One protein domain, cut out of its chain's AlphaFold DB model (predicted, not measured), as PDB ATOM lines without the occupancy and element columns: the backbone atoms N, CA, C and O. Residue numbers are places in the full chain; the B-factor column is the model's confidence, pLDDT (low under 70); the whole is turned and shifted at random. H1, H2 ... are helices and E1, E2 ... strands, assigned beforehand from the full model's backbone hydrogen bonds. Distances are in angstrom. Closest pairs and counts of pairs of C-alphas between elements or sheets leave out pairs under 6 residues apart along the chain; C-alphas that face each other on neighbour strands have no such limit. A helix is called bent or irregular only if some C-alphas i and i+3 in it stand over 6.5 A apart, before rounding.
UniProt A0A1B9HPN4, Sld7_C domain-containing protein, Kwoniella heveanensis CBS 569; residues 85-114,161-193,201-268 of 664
ATOM      1  N   ALA A  85       2.832  34.702   6.691       88.38
ATOM      2  CA  ALA A  85       1.868  34.168   5.740       88.38
ATOM      3  C   ALA A  85       1.435  32.761   6.150       88.38
ATOM      4  O   ALA A  85       2.247  31.941   6.581       88.38
ATOM      5  N   TRP A  86       0.143  32.482   5.989       89.56
ATOM      6  CA  TRP A  86      -0.395  31.140   6.160       89.56
ATOM      7  C   TRP A  86       0.044  30.255   4.999       89.56
ATOM      8  O   TRP A  86      -0.187  30.582   3.833       89.56
ATOM      9  N   ARG A  87       0.661  29.118   5.319       91.44
ATOM     10  CA  ARG A  87       1.038  28.091   4.351       91.44
ATOM     11  C   ARG A  87       0.243  26.825   4.615       91.44
ATOM     12  O   ARG A  87       0.240  26.302   5.727       91.44
ATOM     13  N   LEU A  88      -0.388  26.315   3.561       93.12
ATOM     14  CA  LEU A  88      -0.958  24.976   3.546       93.12
ATOM     15  C   LEU A  88       0.178  23.950   3.626       93.12
ATOM     16  O   LEU A  88       1.000  23.862   2.709       93.12
ATOM     17  N   LEU A  89       0.216  23.169   4.699       92.25
ATOM     18  CA  LEU A  89       1.198  22.102   4.867       92.25
ATOM     19  C   LEU A  89       0.700  20.823   4.199       92.25
ATOM     20  O   LEU A  89       1.375  20.280   3.321       92.25
ATOM     21  N   TRP A  90      -0.521  20.408   4.545       95.56
ATOM     22  CA  TRP A  90      -1.114  19.151   4.093       95.56
ATOM     23  C   TRP A  90      -2.647  19.223   4.042       95.56
ATOM     24  O   TRP A  90      -3.265  19.927   4.841       95.56
ATOM     25  N   ARG A  91      -3.263  18.483   3.112       95.44
ATOM     26  CA  ARG A  91      -4.720  18.307   2.983       95.44
ATOM     27  C   ARG A  91      -5.030  16.855   2.625       95.44
ATOM     28  O   ARG A  91      -4.421  16.326   1.697       95.44
ATOM     29  N   GLY A  92      -6.004  16.254   3.298       95.81
ATOM     30  CA  GLY A  92      -6.408  14.866   3.066       95.81
ATOM     31  C   GLY A  92      -7.469  14.397   4.059       95.81
ATOM     32  O   GLY A  92      -8.345  15.175   4.442       95.81
ATOM     33  N   GLY A  93      -7.403  13.130   4.459       96.25
ATOM     34  CA  GLY A  93      -8.291  12.530   5.453       96.25
ATOM     35  C   GLY A  93      -7.572  11.766   6.564       96.25
ATOM     36  O   GLY A  93      -6.353  11.611   6.563       96.25
ATOM     37  N   LEU A  94      -8.338  11.245   7.509       95.94
ATOM     38  CA  LEU A  94      -7.863  10.297   8.508       95.94
ATOM     39  C   LEU A  94      -8.266   8.880   8.142       95.94
ATOM     40  O   LEU A  94      -9.339   8.665   7.588       95.94
ATOM     41  N   GLU A  95      -7.404   7.933   8.475       95.75
ATOM     42  CA  GLU A  95      -7.706   6.512   8.502       95.75
ATOM     43  C   GLU A  95      -7.814   6.072   9.967       95.75
ATOM     44  O   GLU A  95      -6.881   6.269  10.747       95.75
ATOM     45  N   ILE A  96      -8.977   5.552  10.352       94.94
ATOM     46  CA  ILE A  96      -9.336   5.190  11.723       94.94
ATOM     47  C   ILE A  96      -9.475   3.673  11.811       94.94
ATOM     48  O   ILE A  96     -10.147   3.054  10.978       94.94
ATOM     49  N   GLY A  97      -8.865   3.108  12.852       88.62
ATOM     50  CA  GLY A  97      -8.920   1.682  13.151       88.62
ATOM     51  C   GLY A  97      -8.139   0.820  12.158       88.62
ATOM     52  O   GLY A  97      -7.553   1.299  11.186       88.62
ATOM     53  N   ARG A  98      -8.131  -0.490  12.411       83.50
ATOM     54  CA  ARG A  98      -7.458  -1.491  11.554       83.50
ATOM     55  C   ARG A  98      -8.255  -1.808  10.300       83.50
ATOM     56  O   ARG A  98      -7.727  -2.286   9.303       83.50
ATOM     57  N   GLU A  99      -9.547  -1.557  10.377       87.19
ATOM     58  CA  GLU A  99     -10.517  -1.710   9.313       87.19
ATOM     59  C   GLU A  99     -10.410  -0.609   8.248       87.19
ATOM     60  O   GLU A  99     -11.010  -0.732   7.179       87.19
ATOM     61  N   GLY A 100      -9.610   0.432   8.509       90.25
ATOM     62  CA  GLY A 100      -9.260   1.447   7.526       90.25
ATOM     63  C   GLY A 100     -10.415   2.389   7.190       90.25
ATOM     64  O   GLY A 100     -10.578   2.763   6.023       90.25
ATOM     65  N   TRP A 101     -11.237   2.775   8.177       95.38
ATOM     66  CA  TRP A 101     -12.290   3.770   7.953       95.38
ATOM     67  C   TRP A 101     -11.672   5.102   7.571       95.38
ATOM     68  O   TRP A 101     -10.832   5.636   8.286       95.38
ATOM     69  N   ARG A 102     -12.115   5.669   6.454       96.00
ATOM     70  CA  ARG A 102     -11.528   6.882   5.888       96.00
ATOM     71  C   ARG A 102     -12.464   8.065   6.036       96.00
ATOM     72  O   ARG A 102     -13.557   8.052   5.476       96.00
ATOM     73  N   LEU A 103     -12.012   9.090   6.751       96.38
ATOM     74  CA  LEU A 103     -12.720  10.354   6.931       96.38
ATOM     75  C   LEU A 103     -11.937  11.483   6.257       96.38
ATOM     76  O   LEU A 103     -10.908  11.924   6.760       96.38
ATOM     77  N   ASP A 104     -12.406  11.937   5.098       96.56
ATOM     78  CA  ASP A 104     -11.807  13.058   4.368       96.56
ATOM     79  C   ASP A 104     -12.113  14.412   5.042       96.56
ATOM     80  O   ASP A 104     -13.073  14.538   5.799       96.56
ATOM     81  N   GLY A 105     -11.316  15.443   4.735       94.19
ATOM     82  CA  GLY A 105     -11.640  16.834   5.079       94.19
ATOM     83  C   GLY A 105     -10.740  17.494   6.123       94.19
ATOM     84  O   GLY A 105     -11.130  18.514   6.680       94.19
ATOM     85  N   ILE A 106      -9.537  16.970   6.378       95.06
ATOM     86  CA  ILE A 106      -8.546  17.644   7.228       95.06
ATOM     87  C   ILE A 106      -7.611  18.508   6.400       95.06
ATOM     88  O   ILE A 106      -7.125  18.109   5.340       95.06
ATOM     89  N   THR A 107      -7.301  19.676   6.954       93.44
ATOM     90  CA  THR A 107      -6.272  20.576   6.448       93.44
ATOM     91  C   THR A 107      -5.356  21.032   7.581       93.44
ATOM     92  O   THR A 107      -5.832  21.549   8.590       93.44
ATOM     93  N   PHE A 108      -4.040  20.891   7.400       92.00
ATOM     94  CA  PHE A 108      -3.025  21.464   8.287       92.00
ATOM     95  C   PHE A 108      -2.401  22.698   7.649       92.00
ATOM     96  O   PHE A 108      -1.957  22.668   6.497       92.00
ATOM     97  N   PHE A 109      -2.323  23.777   8.414       91.69
ATOM     98  CA  PHE A 109      -1.760  25.049   7.987       91.69
ATOM     99  C   PHE A 109      -0.876  25.619   9.096       91.69
ATOM    100  O   PHE A 109      -1.115  25.385  10.275       91.69
ATOM    101  N   ALA A 110       0.167  26.350   8.722       90.75
ATOM    102  CA  ALA A 110       1.057  27.017   9.670       90.75
ATOM    103  C   ALA A 110       1.284  28.461   9.250       90.75
ATOM    104  O   ALA A 110       1.343  28.767   8.053       90.75
ATOM    105  N   LYS A 111       1.410  29.351  10.232       86.69
ATOM    106  CA  LYS A 111       1.757  30.748   9.990       86.69
ATOM    107  C   LYS A 111       3.273  30.866   9.992       86.69
ATOM    108  O   LYS A 111       3.903  30.897  11.042       86.69
ATOM    109  N   LEU A 112       3.867  30.917   8.805       86.19
ATOM    110  CA  LEU A 112       5.315  31.028   8.667       86.19
ATOM    111  C   LEU A 112       5.714  32.501   8.613       86.19
ATOM    112  O   LEU A 112       5.109  33.287   7.876       86.19
ATOM    113  N   SER A 113       6.729  32.878   9.388       84.19
ATOM    114  CA  SER A 113       7.397  34.170   9.277       84.19
ATOM    115  C   SER A 113       8.567  34.045   8.306       84.19
ATOM    116  O   SER A 113       9.456  33.212   8.460       84.19
ATOM    117  N   PHE A 114       8.560  34.879   7.273       82.12
ATOM    118  CA  PHE A 114       9.688  35.006   6.364       82.12
ATOM    119  C   PHE A 114      10.455  36.267   6.740       82.12
ATOM    120  O   PHE A 114       9.860  37.345   6.886       82.12
ATOM    121  N   ASN A 161      12.314  26.532  16.841       61.91
ATOM    122  CA  ASN A 161      11.311  25.848  17.638       61.91
ATOM    123  C   ASN A 161      10.850  24.619  16.848       61.91
ATOM    124  O   ASN A 161      10.738  24.691  15.627       61.91
ATOM    125  N   GLY A 162      10.604  23.490  17.520       66.38
ATOM    126  CA  GLY A 162      10.304  22.180  16.906       66.38
ATOM    127  C   GLY A 162       9.138  22.130  15.897       66.38
ATOM    128  O   GLY A 162       8.881  21.076  15.313       66.38
ATOM    129  N   ASP A 163       8.467  23.256  15.660       72.06
ATOM    130  CA  ASP A 163       7.497  23.493  14.596       72.06
ATOM    131  C   ASP A 163       8.093  23.322  13.194       72.06
ATOM    132  O   ASP A 163       7.381  22.875  12.298       72.06
ATOM    133  N   THR A 164       9.386  23.607  12.985       81.12
ATOM    134  CA  THR A 164      10.064  23.403  11.686       81.12
ATOM    135  C   THR A 164       9.974  21.961  11.246       81.12
ATOM    136  O   THR A 164       9.519  21.659  10.146       81.12
ATOM    137  N   ASP A 165      10.371  21.060  12.139       80.06
ATOM    138  CA  ASP A 165      10.393  19.638  11.862       80.06
ATOM    139  C   ASP A 165       8.976  19.109  11.670       80.06
ATOM    140  O   ASP A 165       8.763  18.229  10.840       80.06
ATOM    141  N   LEU A 166       7.994  19.637  12.412       81.19
ATOM    142  CA  LEU A 166       6.587  19.287  12.226       81.19
ATOM    143  C   LEU A 166       6.070  19.768  10.863       81.19
ATOM    144  O   LEU A 166       5.430  18.991  10.156       81.19
ATOM    145  N   CYS A 167       6.388  21.000  10.462       84.62
ATOM    146  CA  CYS A 167       6.048  21.536   9.146       84.62
ATOM    147  C   CYS A 167       6.670  20.697   8.025       84.62
ATOM    148  O   CYS A 167       5.964  20.317   7.094       84.62
ATOM    149  N   LEU A 168       7.958  20.357   8.143       86.25
ATOM    150  CA  LEU A 168       8.673  19.500   7.195       86.25
ATOM    151  C   LEU A 168       8.094  18.083   7.166       86.25
ATOM    152  O   LEU A 168       7.921  17.521   6.088       86.25
ATOM    153  N   SER A 169       7.734  17.526   8.327       85.62
ATOM    154  CA  SER A 169       7.088  16.211   8.418       85.62
ATOM    155  C   SER A 169       5.751  16.236   7.678       85.62
ATOM    156  O   SER A 169       5.536  15.428   6.784       85.62
ATOM    157  N   LEU A 170       4.879  17.204   7.969       85.69
ATOM    158  CA  LEU A 170       3.576  17.337   7.308       85.69
ATOM    159  C   LEU A 170       3.704  17.619   5.805       85.69
ATOM    160  O   LEU A 170       2.930  17.088   5.011       85.69
ATOM    161  N   GLU A 171       4.699  18.404   5.392       86.19
ATOM    162  CA  GLU A 171       4.989  18.638   3.978       86.19
ATOM    163  C   GLU A 171       5.514  17.370   3.281       86.19
ATOM    164  O   GLU A 171       5.115  17.093   2.150       86.19
ATOM    165  N   SER A 172       6.314  16.544   3.964       86.25
ATOM    166  CA  SER A 172       6.764  15.240   3.453       86.25
ATOM    167  C   SER A 172       5.626  14.222   3.306       86.25
ATOM    168  O   SER A 172       5.709  13.319   2.477       86.25
ATOM    169  N   MET A 173       4.521  14.412   4.036       86.75
ATOM    170  CA  MET A 173       3.314  13.588   3.915       86.75
ATOM    171  C   MET A 173       2.473  13.933   2.682       86.75
ATOM    172  O   MET A 173       1.458  13.278   2.419       86.75
ATOM    173  N   ARG A 174       2.860  14.946   1.893       86.12
ATOM    174  CA  ARG A 174       2.210  15.227   0.609       86.12
ATOM    175  C   ARG A 174       2.315  14.000  -0.298       86.12
ATOM    176  O   ARG A 174       3.378  13.426  -0.489       86.12
ATOM    177  N   GLY A 175       1.178  13.596  -0.857       87.62
ATOM    178  CA  GLY A 175       1.043  12.362  -1.638       87.62
ATOM    179  C   GLY A 175       0.405  11.210  -0.859       87.62
ATOM    180  O   GLY A 175      -0.162  10.311  -1.479       87.62
ATOM    181  N   ARG A 176       0.380  11.266   0.478       91.25
ATOM    182  CA  ARG A 176      -0.457  10.376   1.291       91.25
ATOM    183  C   ARG A 176      -1.835  10.999   1.447       91.25
ATOM    184  O   ARG A 176      -1.968  12.102   1.973       91.25
ATOM    185  N   LYS A 177      -2.858  10.289   0.968       94.38
ATOM    186  CA  LYS A 177      -4.248  10.761   1.032       94.38
ATOM    187  C   LYS A 177      -4.807  10.711   2.457       94.38
ATOM    188  O   LYS A 177      -5.624  11.559   2.805       94.38
ATOM    189  N   TYR A 178      -4.343   9.758   3.266       95.44
ATOM    190  CA  TYR A 178      -4.840   9.520   4.617       95.44
ATOM    191  C   TYR A 178      -3.703   9.431   5.635       95.44
ATOM    192  O   TYR A 178      -2.649   8.867   5.332       95.44
ATOM    193  N   LEU A 179      -3.923   9.987   6.827       94.62
ATOM    194  CA  LEU A 179      -3.057   9.816   7.997       94.62
ATOM    195  C   LEU A 179      -3.715   8.856   8.983       94.62
ATOM    196  O   LEU A 179      -4.917   8.951   9.215       94.62
ATOM    197  N   GLN A 180      -2.943   7.956   9.583       93.12
ATOM    198  CA  GLN A 180      -3.490   6.975  10.518       93.12
ATOM    199  C   GLN A 180      -3.695   7.579  11.906       93.12
ATOM    200  O   GLN A 180      -2.771   8.160  12.485       93.12
ATOM    201  N   VAL A 181      -4.888   7.396  12.465       93.50
ATOM    202  CA  VAL A 181      -5.170   7.689  13.871       93.50
ATOM    203  C   VAL A 181      -4.683   6.519  14.712       93.50
ATOM    204  O   VAL A 181      -5.126   5.390  14.527       93.50
ATOM    205  N   ARG A 182      -3.753   6.789  15.628       89.88
ATOM    206  CA  ARG A 182      -3.122   5.770  16.481       89.88
ATOM    207  C   ARG A 182      -3.843   5.567  17.805       89.88
ATOM    208  O   ARG A 182      -3.730   4.499  18.390       89.88
ATOM    209  N   GLY A 183      -4.569   6.575  18.279       89.75
ATOM    210  CA  GLY A 183      -5.361   6.471  19.498       89.75
ATOM    211  C   GLY A 183      -5.499   7.794  20.233       89.75
ATOM    212  O   GLY A 183      -5.033   8.841  19.770       89.75
ATOM    213  N   LEU A 184      -6.141   7.716  21.392       90.56
ATOM    214  CA  LEU A 184      -6.253   8.808  22.348       90.56
ATOM    215  C   LEU A 184      -5.087   8.766  23.336       90.56
ATOM    216  O   LEU A 184      -4.629   7.696  23.733       90.56
ATOM    217  N   VAL A 185      -4.603   9.940  23.719       90.25
ATOM    218  CA  VAL A 185      -3.575  10.110  24.743       90.25
ATOM    219  C   VAL A 185      -4.048  11.145  25.751       90.25
ATOM    220  O   VAL A 185      -4.484  12.229  25.366       90.25
ATOM    221  N   ASP A 186      -3.957  10.818  27.036       89.81
ATOM    222  CA  ASP A 186      -4.145  11.802  28.096       89.81
ATOM    223  C   ASP A 186      -2.925  12.736  28.118       89.81
ATOM    224  O   ASP A 186      -1.774  12.297  28.184       89.81
ATOM    225  N   LEU A 187      -3.186  14.034  28.011       86.19
ATOM    226  CA  LEU A 187      -2.212  15.109  28.085       86.19
ATOM    227  C   LEU A 187      -2.217  15.654  29.519       86.19
ATOM    228  O   LEU A 187      -3.242  16.192  29.949       86.19
ATOM    229  N   PRO A 188      -1.110  15.532  30.274       85.31
ATOM    230  CA  PRO A 188      -1.018  16.168  31.582       85.31
ATOM    231  C   PRO A 188      -1.103  17.688  31.418       85.31
ATOM    232  O   PRO A 188      -0.672  18.225  30.395       85.31
ATOM    233  N   GLU A 189      -1.639  18.381  32.426       82.88
ATOM    234  CA  GLU A 189      -1.855  19.836  32.376       82.88
ATOM    235  C   GLU A 189      -0.574  20.606  32.008       82.88
ATOM    236  O   GLU A 189      -0.643  21.587  31.270       82.88
ATOM    237  N   ASP A 190       0.588  20.085  32.413       81.00
ATOM    238  CA  ASP A 190       1.913  20.662  32.165       81.00
ATOM    239  C   ASP A 190       2.432  20.461  30.722       81.00
ATOM    240  O   ASP A 190       3.285  21.218  30.253       81.00
ATOM    241  N   GLU A 191       1.962  19.430  30.003       72.12
ATOM    242  CA  GLU A 191       2.351  19.159  28.604       72.12
ATOM    243  C   GLU A 191       1.382  19.760  27.590       72.12
ATOM    244  O   GLU A 191       1.705  19.827  26.396       72.12
ATOM    245  N   ILE A 192       0.203  20.202  28.034       66.94
ATOM    246  CA  ILE A 192      -0.678  21.010  27.202       66.94
ATOM    247  C   ILE A 192       0.113  22.269  26.907       66.94
ATOM    248  O   ILE A 192       0.203  23.145  27.759       66.94
ATOM    249  N   LEU A 193       0.697  22.339  25.704       63.28
ATOM    250  CA  LEU A 193       1.402  23.511  25.213       63.28
ATOM    251  C   LEU A 193       0.472  24.696  25.451       63.28
ATOM    252  O   LEU A 193      -0.526  24.906  24.744       63.28
ATOM    253  N   GLU A 201       0.700  33.436  17.276       61.19
ATOM    254  CA  GLU A 201       0.052  32.736  16.152       61.19
ATOM    255  C   GLU A 201       0.970  31.765  15.361       61.19
ATOM    256  O   GLU A 201       0.630  31.376  14.246       61.19
ATOM    257  N   GLY A 202       2.138  31.380  15.885       62.03
ATOM    258  CA  GLY A 202       3.188  30.665  15.143       62.03
ATOM    259  C   GLY A 202       3.004  29.151  14.969       62.03
ATOM    260  O   GLY A 202       3.777  28.535  14.240       62.03
ATOM    261  N   GLY A 203       2.004  28.538  15.609       78.00
ATOM    262  CA  GLY A 203       1.838  27.080  15.624       78.00
ATOM    263  C   GLY A 203       1.168  26.480  14.381       78.00
ATOM    264  O   GLY A 203       0.462  27.155  13.622       78.00
ATOM    265  N   VAL A 204       1.343  25.166  14.207       83.19
ATOM    266  CA  VAL A 204       0.563  24.370  13.250       83.19
ATOM    267  C   VAL A 204      -0.882  24.268  13.740       83.19
ATOM    268  O   VAL A 204      -1.153  23.821  14.854       83.19
ATOM    269  N   GLN A 205      -1.820  24.659  12.887       87.56
ATOM    270  CA  GLN A 205      -3.251  24.572  13.137       87.56
ATOM    271  C   GLN A 205      -3.885  23.521  12.232       87.56
ATOM    272  O   GLN A 205      -3.470  23.312  11.088       87.56
ATOM    273  N   MET A 206      -4.914  22.864  12.762       90.12
ATOM    274  CA  MET A 206      -5.730  21.910  12.028       90.12
ATOM    275  C   MET A 206      -7.135  22.479  11.841       90.12
ATOM    276  O   MET A 206      -7.747  22.974  12.785       90.12
ATOM    277  N   SER A 207      -7.652  22.402  10.618       91.25
ATOM    278  CA  SER A 207      -9.021  22.780  10.268       91.25
ATOM    279  C   SER A 207      -9.721  21.576   9.658       91.25
ATOM    280  O   SER A 207      -9.144  20.845   8.848       91.25
ATOM    281  N   ILE A 208     -10.968  21.389  10.078       93.44
ATOM    282  CA  ILE A 208     -11.897  20.419   9.516       93.44
ATOM    283  C   ILE A 208     -12.767  21.175   8.513       93.44
ATOM    284  O   ILE A 208     -13.298  22.241   8.829       93.44
ATOM    285  N   ALA A 209     -12.879  20.642   7.302       92.19
ATOM    286  CA  ALA A 209     -13.712  21.221   6.264       92.19
ATOM    287  C   ALA A 209     -15.195  21.187   6.688       92.19
ATOM    288  O   ALA A 209     -15.632  20.181   7.253       92.19
ATOM    289  N   PRO A 210     -15.983  22.244   6.428       88.62
ATOM    290  CA  PRO A 210     -17.379  22.313   6.866       88.62
ATOM    291  C   PRO A 210     -18.249  21.200   6.261       88.62
ATOM    292  O   PRO A 210     -19.199  20.750   6.891       88.62
ATOM    293  N   GLU A 211     -17.901  20.703   5.074       91.81
ATOM    294  CA  GLU A 211     -18.562  19.564   4.434       91.81
ATOM    295  C   GLU A 211     -18.261  18.205   5.100       91.81
ATOM    296  O   GLU A 211     -18.956  17.220   4.851       91.81
ATOM    297  N   ALA A 212     -17.240  18.123   5.958       94.75
ATOM    298  CA  ALA A 212     -16.784  16.884   6.582       94.75
ATOM    299  C   ALA A 212     -17.481  16.621   7.929       94.75
ATOM    300  O   ALA A 212     -16.831  16.428   8.959       94.75
ATOM    301  N   ALA A 213     -18.818  16.580   7.925       93.12
ATOM    302  CA  ALA A 213     -19.630  16.434   9.137       93.12
ATOM    303  C   ALA A 213     -19.267  15.189   9.970       93.12
ATOM    304  O   ALA A 213     -19.186  15.274  11.191       93.12
ATOM    305  N   LEU A 214     -18.965  14.052   9.326       94.38
ATOM    306  CA  LEU A 214     -18.559  12.819  10.020       94.38
ATOM    307  C   LEU A 214     -17.238  12.974  10.778       94.38
ATOM    308  O   LEU A 214     -17.082  12.452  11.876       94.38
ATOM    309  N   LEU A 215     -16.288  13.700  10.194       94.38
ATOM    310  CA  LEU A 215     -14.999  13.973  10.810       94.38
ATOM    311  C   LEU A 215     -15.142  14.961  11.971       94.38
ATOM    312  O   LEU A 215     -14.545  14.760  13.027       94.38
ATOM    313  N   GLY A 216     -15.972  15.993  11.795       92.69
ATOM    314  CA  GLY A 216     -16.351  16.906  12.872       92.69
ATOM    315  C   GLY A 216     -17.006  16.164  14.037       92.69
ATOM    316  O   GLY A 216     -16.573  16.316  15.178       92.69
ATOM    317  N   ALA A 217     -17.980  15.298  13.747       92.38
ATOM    318  CA  ALA A 217     -18.646  14.458  14.738       92.38
ATOM    319  C   ALA A 217     -17.678  13.481  15.418       92.38
ATOM    320  O   ALA A 217     -17.764  13.304  16.624       92.38
ATOM    321  N   TYR A 218     -16.718  12.904  14.687       93.12
ATOM    322  CA  TYR A 218     -15.681  12.038  15.254       93.12
ATOM    323  C   TYR A 218     -14.800  12.777  16.270       93.12
ATOM    324  O   TYR A 218     -14.651  12.319  17.399       93.12
ATOM    325  N   PHE A 219     -14.260  13.948  15.917       92.06
ATOM    326  CA  PHE A 219     -13.447  14.737  16.850       92.06
ATOM    327  C   PHE A 219     -14.256  15.267  18.032       92.06
ATOM    328  O   PHE A 219     -13.779  15.206  19.162       92.06
ATOM    329  N   THR A 220     -15.482  15.737  17.788       88.31
ATOM    330  CA  THR A 220     -16.424  16.129  18.853       88.31
ATOM    331  C   THR A 220     -16.660  14.953  19.784       88.31
ATOM    332  O   THR A 220     -16.503  15.091  20.991       88.31
ATOM    333  N   GLY A 221     -16.903  13.787  19.184       87.06
ATOM    334  CA  GLY A 221     -17.088  12.482  19.797       87.06
ATOM    335  C   GLY A 221     -15.938  12.026  20.699       87.06
ATOM    336  O   GLY A 221     -16.148  11.319  21.673       87.06
ATOM    337  N   LEU A 222     -14.709  12.417  20.384       87.44
ATOM    338  CA  LEU A 222     -13.537  11.988  21.142       87.44
ATOM    339  C   LEU A 222     -13.064  13.018  22.164       87.44
ATOM    340  O   LEU A 222     -12.575  12.643  23.224       87.44
ATOM    341  N   LEU A 223     -13.160  14.302  21.826       86.94
ATOM    342  CA  LEU A 223     -12.499  15.373  22.571       86.94
ATOM    343  C   LEU A 223     -13.460  16.156  23.463       86.94
ATOM    344  O   LEU A 223     -13.109  16.479  24.591       86.94
ATOM    345  N   CYS A 224     -14.670  16.455  22.992       80.94
ATOM    346  CA  CYS A 224     -15.661  17.181  23.801       80.94
ATOM    347  C   CYS A 224     -16.383  16.286  24.790       80.94
ATOM    348  O   CYS A 224     -17.023  16.769  25.710       80.94
ATOM    349  N   ARG A 225     -16.300  14.988  24.538       77.12
ATOM    350  CA  ARG A 225     -17.112  13.973  25.163       77.12
ATOM    351  C   ARG A 225     -16.555  13.466  26.513       77.12
ATOM    352  O   ARG A 225     -17.061  12.541  27.139       77.12
ATOM    353  N   SER A 226     -15.406  13.974  26.926       67.50
ATOM    354  CA  SER A 226     -14.805  13.632  28.209       67.50
ATOM    355  C   SER A 226     -14.815  14.882  29.069       67.50
ATOM    356  O   SER A 226     -14.201  15.873  28.678       67.50
ATOM    357  N   GLU A 227     -15.433  14.822  30.250       67.75
ATOM    358  CA  GLU A 227     -15.511  15.934  31.219       67.75
ATOM    359  C   GLU A 227     -14.146  16.450  31.704       67.75
ATOM    360  O   GLU A 227     -14.061  17.417  32.459       67.75
ATOM    361  N   LYS A 228     -13.045  15.843  31.256       80.19
ATOM    362  CA  LYS A 228     -11.688  16.286  31.551       80.19
ATOM    363  C   LYS A 228     -11.316  17.509  30.700       80.19
ATOM    364  O   LYS A 228     -10.444  17.468  29.826       80.19
ATOM    365  N   LEU A 229     -12.008  18.618  30.940       84.44
ATOM    366  CA  LEU A 229     -11.591  19.940  30.497       84.44
ATOM    367  C   LEU A 229     -10.764  20.591  31.608       84.44
ATOM    368  O   LEU A 229     -11.141  20.607  32.776       84.44
ATOM    369  N   THR A 230      -9.635  21.178  31.235       82.88
ATOM    370  CA  THR A 230      -8.882  22.084  32.108       82.88
ATOM    371  C   THR A 230      -9.744  23.286  32.503       82.88
ATOM    372  O   THR A 230     -10.672  23.668  31.787       82.88
ATOM    373  N   LYS A 231      -9.359  23.996  33.573       84.00
ATOM    374  CA  LYS A 231     -10.003  25.257  34.011       84.00
ATOM    375  C   LYS A 231     -10.103  26.330  32.912       84.00
ATOM    376  O   LYS A 231     -10.898  27.254  33.025       84.00
ATOM    377  N   ARG A 232      -9.290  26.226  31.852       80.81
ATOM    378  CA  ARG A 232      -9.286  27.125  30.684       80.81
ATOM    379  C   ARG A 232     -10.170  26.631  29.525       80.81
ATOM    380  O   ARG A 232     -10.103  27.200  28.440       80.81
ATOM    381  N   GLY A 233     -10.943  25.561  29.718       79.38
ATOM    382  CA  GLY A 233     -11.812  24.968  28.697       79.38
ATOM    383  C   GLY A 233     -11.076  24.171  27.613       79.38
ATOM    384  O   GLY A 233     -11.627  23.955  26.539       79.38
ATOM    385  N   ARG A 234      -9.819  23.759  27.845       81.50
ATOM    386  CA  ARG A 234      -9.070  22.883  26.919       81.50
ATOM    387  C   ARG A 234      -9.210  21.424  27.317       81.50
ATOM    388  O   ARG A 234      -9.169  21.134  28.507       81.50
ATOM    389  N   THR A 235      -9.274  20.527  26.342       86.38
ATOM    390  CA  THR A 235      -9.308  19.080  26.572       86.38
ATOM    391  C   THR A 235      -7.982  18.595  27.146       86.38
ATOM    392  O   THR A 235      -6.916  18.960  26.649       86.38
ATOM    393  N   THR A 236      -8.030  17.763  28.187       88.94
ATOM    394  CA  THR A 236      -6.849  17.030  28.674       88.94
ATOM    395  C   THR A 236      -6.621  15.744  27.883       88.94
ATOM    396  O   THR A 236      -5.756  14.953  28.228       88.94
ATOM    397  N   SER A 237      -7.417  15.486  26.848       89.12
ATOM    398  CA  SER A 237      -7.231  14.396  25.900       89.12
ATOM    399  C   SER A 237      -6.732  14.957  24.567       89.12
ATOM    400  O   SER A 237      -7.125  16.040  24.122       89.12
ATOM    401  N   GLY A 238      -5.824  14.219  23.935       89.19
ATOM    402  CA  GLY A 238      -5.286  14.488  22.610       89.19
ATOM    403  C   GLY A 238      -5.414  13.263  21.711       89.19
ATOM    404  O   GLY A 238      -5.515  12.132  22.181       89.19
ATOM    405  N   ILE A 239      -5.389  13.477  20.397       90.56
ATOM    406  CA  ILE A 239      -5.407  12.393  19.408       90.56
ATOM    407  C   ILE A 239      -4.014  12.251  18.810       90.56
ATOM    408  O   ILE A 239      -3.432  13.214  18.309       90.56
ATOM    409  N   THR A 240      -3.484  11.033  18.843       90.38
ATOM    410  CA  THR A 240      -2.184  10.713  18.258       90.38
ATOM    411  C   THR A 240      -2.366  10.363  16.786       90.38
ATOM    412  O   THR A 240      -3.037   9.386  16.451       90.38
ATOM    413  N   ILE A 241      -1.749  11.144  15.898       90.62
ATOM    414  CA  ILE A 241      -1.749  10.903  14.451       90.62
ATOM    415  C   ILE A 241      -0.364  10.402  14.040       90.62
ATOM    416  O   ILE A 241       0.649  11.055  14.289       90.62
ATOM    417  N   GLY A 242      -0.317   9.237  13.397       88.38
ATOM    418  CA  GLY A 242       0.907   8.673  12.846       88.38
ATOM    419  C   GLY A 242       1.315   9.396  11.565       88.38
ATOM    420  O   GLY A 242       0.586   9.369  10.575       88.38
ATOM    421  N   LEU A 243       2.502  10.008  11.565       87.25
ATOM    422  CA  LEU A 243       3.107  10.620  10.374       87.25
ATOM    423  C   LEU A 243       4.021   9.652   9.595       87.25
ATOM    424  O   LEU A 243       4.784  10.082   8.742       87.25
ATOM    425  N   GLY A 244       3.974   8.351   9.884       79.94
ATOM    426  CA  GLY A 244       4.820   7.337   9.252       79.94
ATOM    427  C   GLY A 244       4.161   5.960   9.245       79.94
ATOM    428  O   GLY A 244       3.080   5.777   9.807       79.94
ATOM    429  N   ASP A 245       4.835   5.004   8.610       67.62
ATOM    430  CA  ASP A 245       4.351   3.625   8.408       67.62
ATOM    431  C   ASP A 245       4.685   2.689   9.581       67.62
ATOM    432  O   ASP A 245       4.590   1.475   9.459       67.62
ATOM    433  N   GLU A 246       5.105   3.235  10.722       61.75
ATOM    434  CA  GLU A 246       5.540   2.423  11.858       61.75
ATOM    435  C   GLU A 246       4.327   1.863  12.607       61.75
ATOM    436  O   GLU A 246       3.562   2.612  13.211       61.75
ATOM    437  N   ASP A 247       4.135   0.546  12.566       57.56
ATOM    438  CA  ASP A 247       3.082  -0.172  13.289       57.56
ATOM    439  C   ASP A 247       3.299  -0.110  14.813       57.56
ATOM    440  O   ASP A 247       3.881  -1.006  15.422       57.56
ATOM    441  N   VAL A 248       2.841   0.969  15.451       51.12
ATOM    442  CA  VAL A 248       2.888   1.139  16.914       51.12
ATOM    443  C   VAL A 248       1.567   0.667  17.541       51.12
ATOM    444  O   VAL A 248       0.493   1.027  17.059       51.12
ATOM    445  N   GLY A 249       1.659  -0.160  18.593       43.47
ATOM    446  CA  GLY A 249       0.538  -0.813  19.289       43.47
ATOM    447  C   GLY A 249      -0.461   0.130  19.982       43.47
ATOM    448  O   GLY A 249      -0.143   1.275  20.293       43.47
ATOM    449  N   GLU A 250      -1.681  -0.373  20.201       45.03
ATOM    450  CA  GLU A 250      -2.891   0.407  20.522       45.03
ATOM    451  C   GLU A 250      -3.126   0.702  22.019       45.03
ATOM    452  O   GLU A 250      -2.940  -0.187  22.853       45.03
ATOM    453  N   PRO A 251      -3.653   1.898  22.352       41.56
ATOM    454  CA  PRO A 251      -4.376   2.185  23.597       41.56
ATOM    455  C   PRO A 251      -5.911   2.333  23.400       41.56
ATOM    456  O   PRO A 251      -6.372   2.788  22.354       41.56
ATOM    457  N   VAL A 252      -6.704   1.982  24.429       42.66
ATOM    458  CA  VAL A 252      -8.192   1.905  24.439       42.66
ATOM    459  C   VAL A 252      -8.817   3.032  25.291       42.66
ATOM    460  O   VAL A 252      -8.329   3.279  26.390       42.66
ATOM    461  N   GLY A 253      -9.918   3.672  24.848       34.16
ATOM    462  CA  GLY A 253     -10.716   4.618  25.662       34.16
ATOM    463  C   GLY A 253     -12.023   5.133  25.005       34.16
ATOM    464  O   GLY A 253     -12.102   5.198  23.781       34.16
ATOM    465  N   THR A 254     -13.036   5.477  25.824       42.53
ATOM    466  CA  THR A 254     -14.468   5.777  25.506       42.53
ATOM    467  C   THR A 254     -14.922   7.193  25.944       42.53
ATOM    468  O   THR A 254     -14.333   7.709  26.892       42.53
ATOM    469  N   ALA A 255     -15.968   7.806  25.332       40.09
ATOM    470  CA  ALA A 255     -16.469   9.167  25.690       40.09
ATOM    471  C   ALA A 255     -17.945   9.527  25.241       40.09
ATOM    472  O   ALA A 255     -18.389   8.988  24.217       40.09
ATOM    473  N   ASP A 256     -18.637  10.491  25.934       42.97
ATOM    474  CA  ASP A 256     -19.966  11.185  25.680       42.97
ATOM    475  C   ASP A 256     -20.058  12.772  25.724       42.97
ATOM    476  O   ASP A 256     -19.533  13.384  26.629       42.97
ATOM    477  N   GLU A 257     -20.782  13.393  24.755       53.84
ATOM    478  CA  GLU A 257     -21.204  14.797  24.299       53.84
ATOM    479  C   GLU A 257     -20.741  16.161  24.934       53.84
ATOM    480  O   GLU A 257     -20.423  16.183  26.106       53.84
ATOM    481  N   GLN A 258     -20.716  17.397  24.345       40.44
ATOM    482  CA  GLN A 258     -20.856  18.088  23.017       40.44
ATOM    483  C   GLN A 258     -20.303  19.561  23.109       40.44
ATOM    484  O   GLN A 258     -20.430  20.198  24.151       40.44
ATOM    485  N   GLY A 259     -19.748  20.146  22.022       32.53
ATOM    486  CA  GLY A 259     -19.343  21.576  21.915       32.53
ATOM    487  C   GLY A 259     -18.465  21.914  20.681       32.53
ATOM    488  O   GLY A 259     -17.909  21.015  20.057       32.53
ATOM    489  N   VAL A 260     -18.332  23.191  20.281       37.97
ATOM    490  CA  VAL A 260     -17.597  23.611  19.053       37.97
ATOM    491  C   VAL A 260     -16.070  23.628  19.263       37.97
ATOM    492  O   VAL A 260     -15.558  24.345  20.120       37.97
ATOM    493  N   LEU A 261     -15.336  22.858  18.447       44.25
ATOM    494  CA  LEU A 261     -13.919  22.506  18.641       44.25
ATOM    495  C   LEU A 261     -12.911  23.363  17.869       44.25
ATOM    496  O   LEU A 261     -13.026  23.563  16.659       44.25
ATOM    497  N   ARG A 262     -11.817  23.727  18.546       49.59
ATOM    498  CA  ARG A 262     -10.581  24.231  17.928       49.59
ATOM    499  C   ARG A 262      -9.430  23.283  18.269       49.59
ATOM    500  O   ARG A 262      -9.106  23.115  19.439       49.59
ATOM    501  N   LEU A 263      -8.816  22.666  17.256       57.34
ATOM    502  CA  LEU A 263      -7.758  21.667  17.443       57.34
ATOM    503  C   LEU A 263      -6.361  22.276  17.293       57.34
ATOM    504  O   LEU A 263      -5.986  22.769  16.225       57.34
ATOM    505  N   CYS A 264      -5.583  22.203  18.369       57.34
ATOM    506  CA  CYS A 264      -4.165  22.550  18.376       57.34
ATOM    507  C   CYS A 264      -3.329  21.297  18.092       57.34
ATOM    508  O   CYS A 264      -3.611  20.229  18.633       57.34
ATOM    509  N   VAL A 265      -2.295  21.426  17.261       63.84
ATOM    510  CA  VAL A 265      -1.368  20.326  16.965       63.84
ATOM    511  C   VAL A 265      -0.071  20.574  17.719       63.84
ATOM    512  O   VAL A 265       0.530  21.637  17.589       63.84
ATOM    513  N   GLY A 266       0.370  19.588  18.493       58.53
ATOM    514  CA  GLY A 266       1.645  19.617  19.201       58.53
ATOM    515  C   GLY A 266       2.455  18.361  18.913       58.53
ATOM    516  O   GLY A 266       1.900  17.296  18.642       58.53
ATOM    517  N   ARG A 267       3.783  18.467  18.989       58.16
ATOM    518  CA  ARG A 267       4.638  17.284  19.102       58.16
ATOM    519  C   ARG A 267       4.708  16.884  20.566       58.16
ATOM    520  O   ARG A 267       5.161  17.673  21.393       58.16
ATOM    521  N   ARG A 268       4.333  15.642  20.869       55.97
ATOM    522  CA  ARG A 268       4.659  15.048  22.162       55.97
ATOM    523  C   ARG A 268       6.180  14.967  22.257       55.97
ATOM    524  O   ARG A 268       6.812  14.303  21.433       55.97
TER     525      ARG A 268
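What this domain is: This is residues 85 to 114, 161 to 193 and 201 to 268 of the 664 residues of the protein "Sld7_C domain-containing protein" of Kwoniella heveanensis CBS 569 (UniProt A0A1B9HPN4). A strongly twisted sheet of five strands curls like part of a barrel and is left open between its edge strands E4 and E5, with helix H2 packed on one face and the shorter helix H1 on the opposite face. A long unnamed tail, residues 243 to 268, leaves E5, swings round in a wide loop and folds back to E4, where residues 263 to 264 pair with it. The printed part has 131 residues with two named helices and five named strands, along the chain E1, E2, H1, E3, E4, H2, E5; the sheet is mixed, in the order E4, E2, E1, E3, E5, and the class is mixed, helices and strands. The whole is compact, with a radius of gyration of the C-alphas of 14.6 A, and rounded, spanning 40 by 36 by 31 A.

Where its parts are: In the sheet, E1 is residues 85 to 96, 31.6 A long, from C-alpha 85 at (1.868, 34.168, 5.740). E2, residues 101 to 114, is the longest strand at 38.2 A. E3 is residues 178 to 186, 23.6 A; E4 is residues 204 to 208, 13.6 A; E5 is residues 237 to 242, 16.4 A, ending at C-alpha 242 at (0.907, 8.673, 12.846). H1 is residues 163 to 172, 13.9 A. H2 is residues 213 to 224, 15.2 A, from C-alpha 213 at (-19.630, 16.434, 9.137); it is neither bent nor irregular, but only just: C-alphas 221 and 224 are 6.3 A apart.

How they stand to each other: E1 and E2 form an antiparallel hairpin, with N 94 and O 103 at 2.8 A. E1 and E3 are parallel, with N 179 and O 93 at 2.9 A. E3 pairs in a staggered way, with E1 over residues 178 to 180 and with E5 over residues 180 to 186; E5 is antiparallel to it, with N 240 and O 183 at 2.8 A. E4 is antiparallel to E2, with N 205 and O 109 at 2.8 A. E4 and E5 are apart. H2 is on the sheet at a height of 8.0 A, over E5, and slantwise to it at 30.3 degrees on the local plane, only just; the closest C-alphas of H2 and E5 are those of Leu 223 and Ser 237, 6.3 A. H1 is on the opposite face, at a height of 8.8 A, over E2 and only just over E4, where 3 of its C-alphas fall; it runs slantwise to E2 at 48 degrees on the local plane. The closest C-alphas of H1 and E1 are those of Leu 89 and Glu 171, 5.2 A. In H1 and H2 every O i to N i+4 pair is within hydrogen-bond range.

The domain as a whole: The two C-alphas farthest apart, those of Phe 114 and Asp 256, are 42.7 A apart. Residues 115 to 160 are not printed, with 14.6 A between C-alphas 114 and 161; residues 194 to 200 are not printed either, with 13.0 A between C-alphas 193 and 201. Of the links that are printed whole, H2 to E5 is long. The mean pLDDT of the printed part is 79.9, and 32 residues are under 70, among them residues 245 to 268.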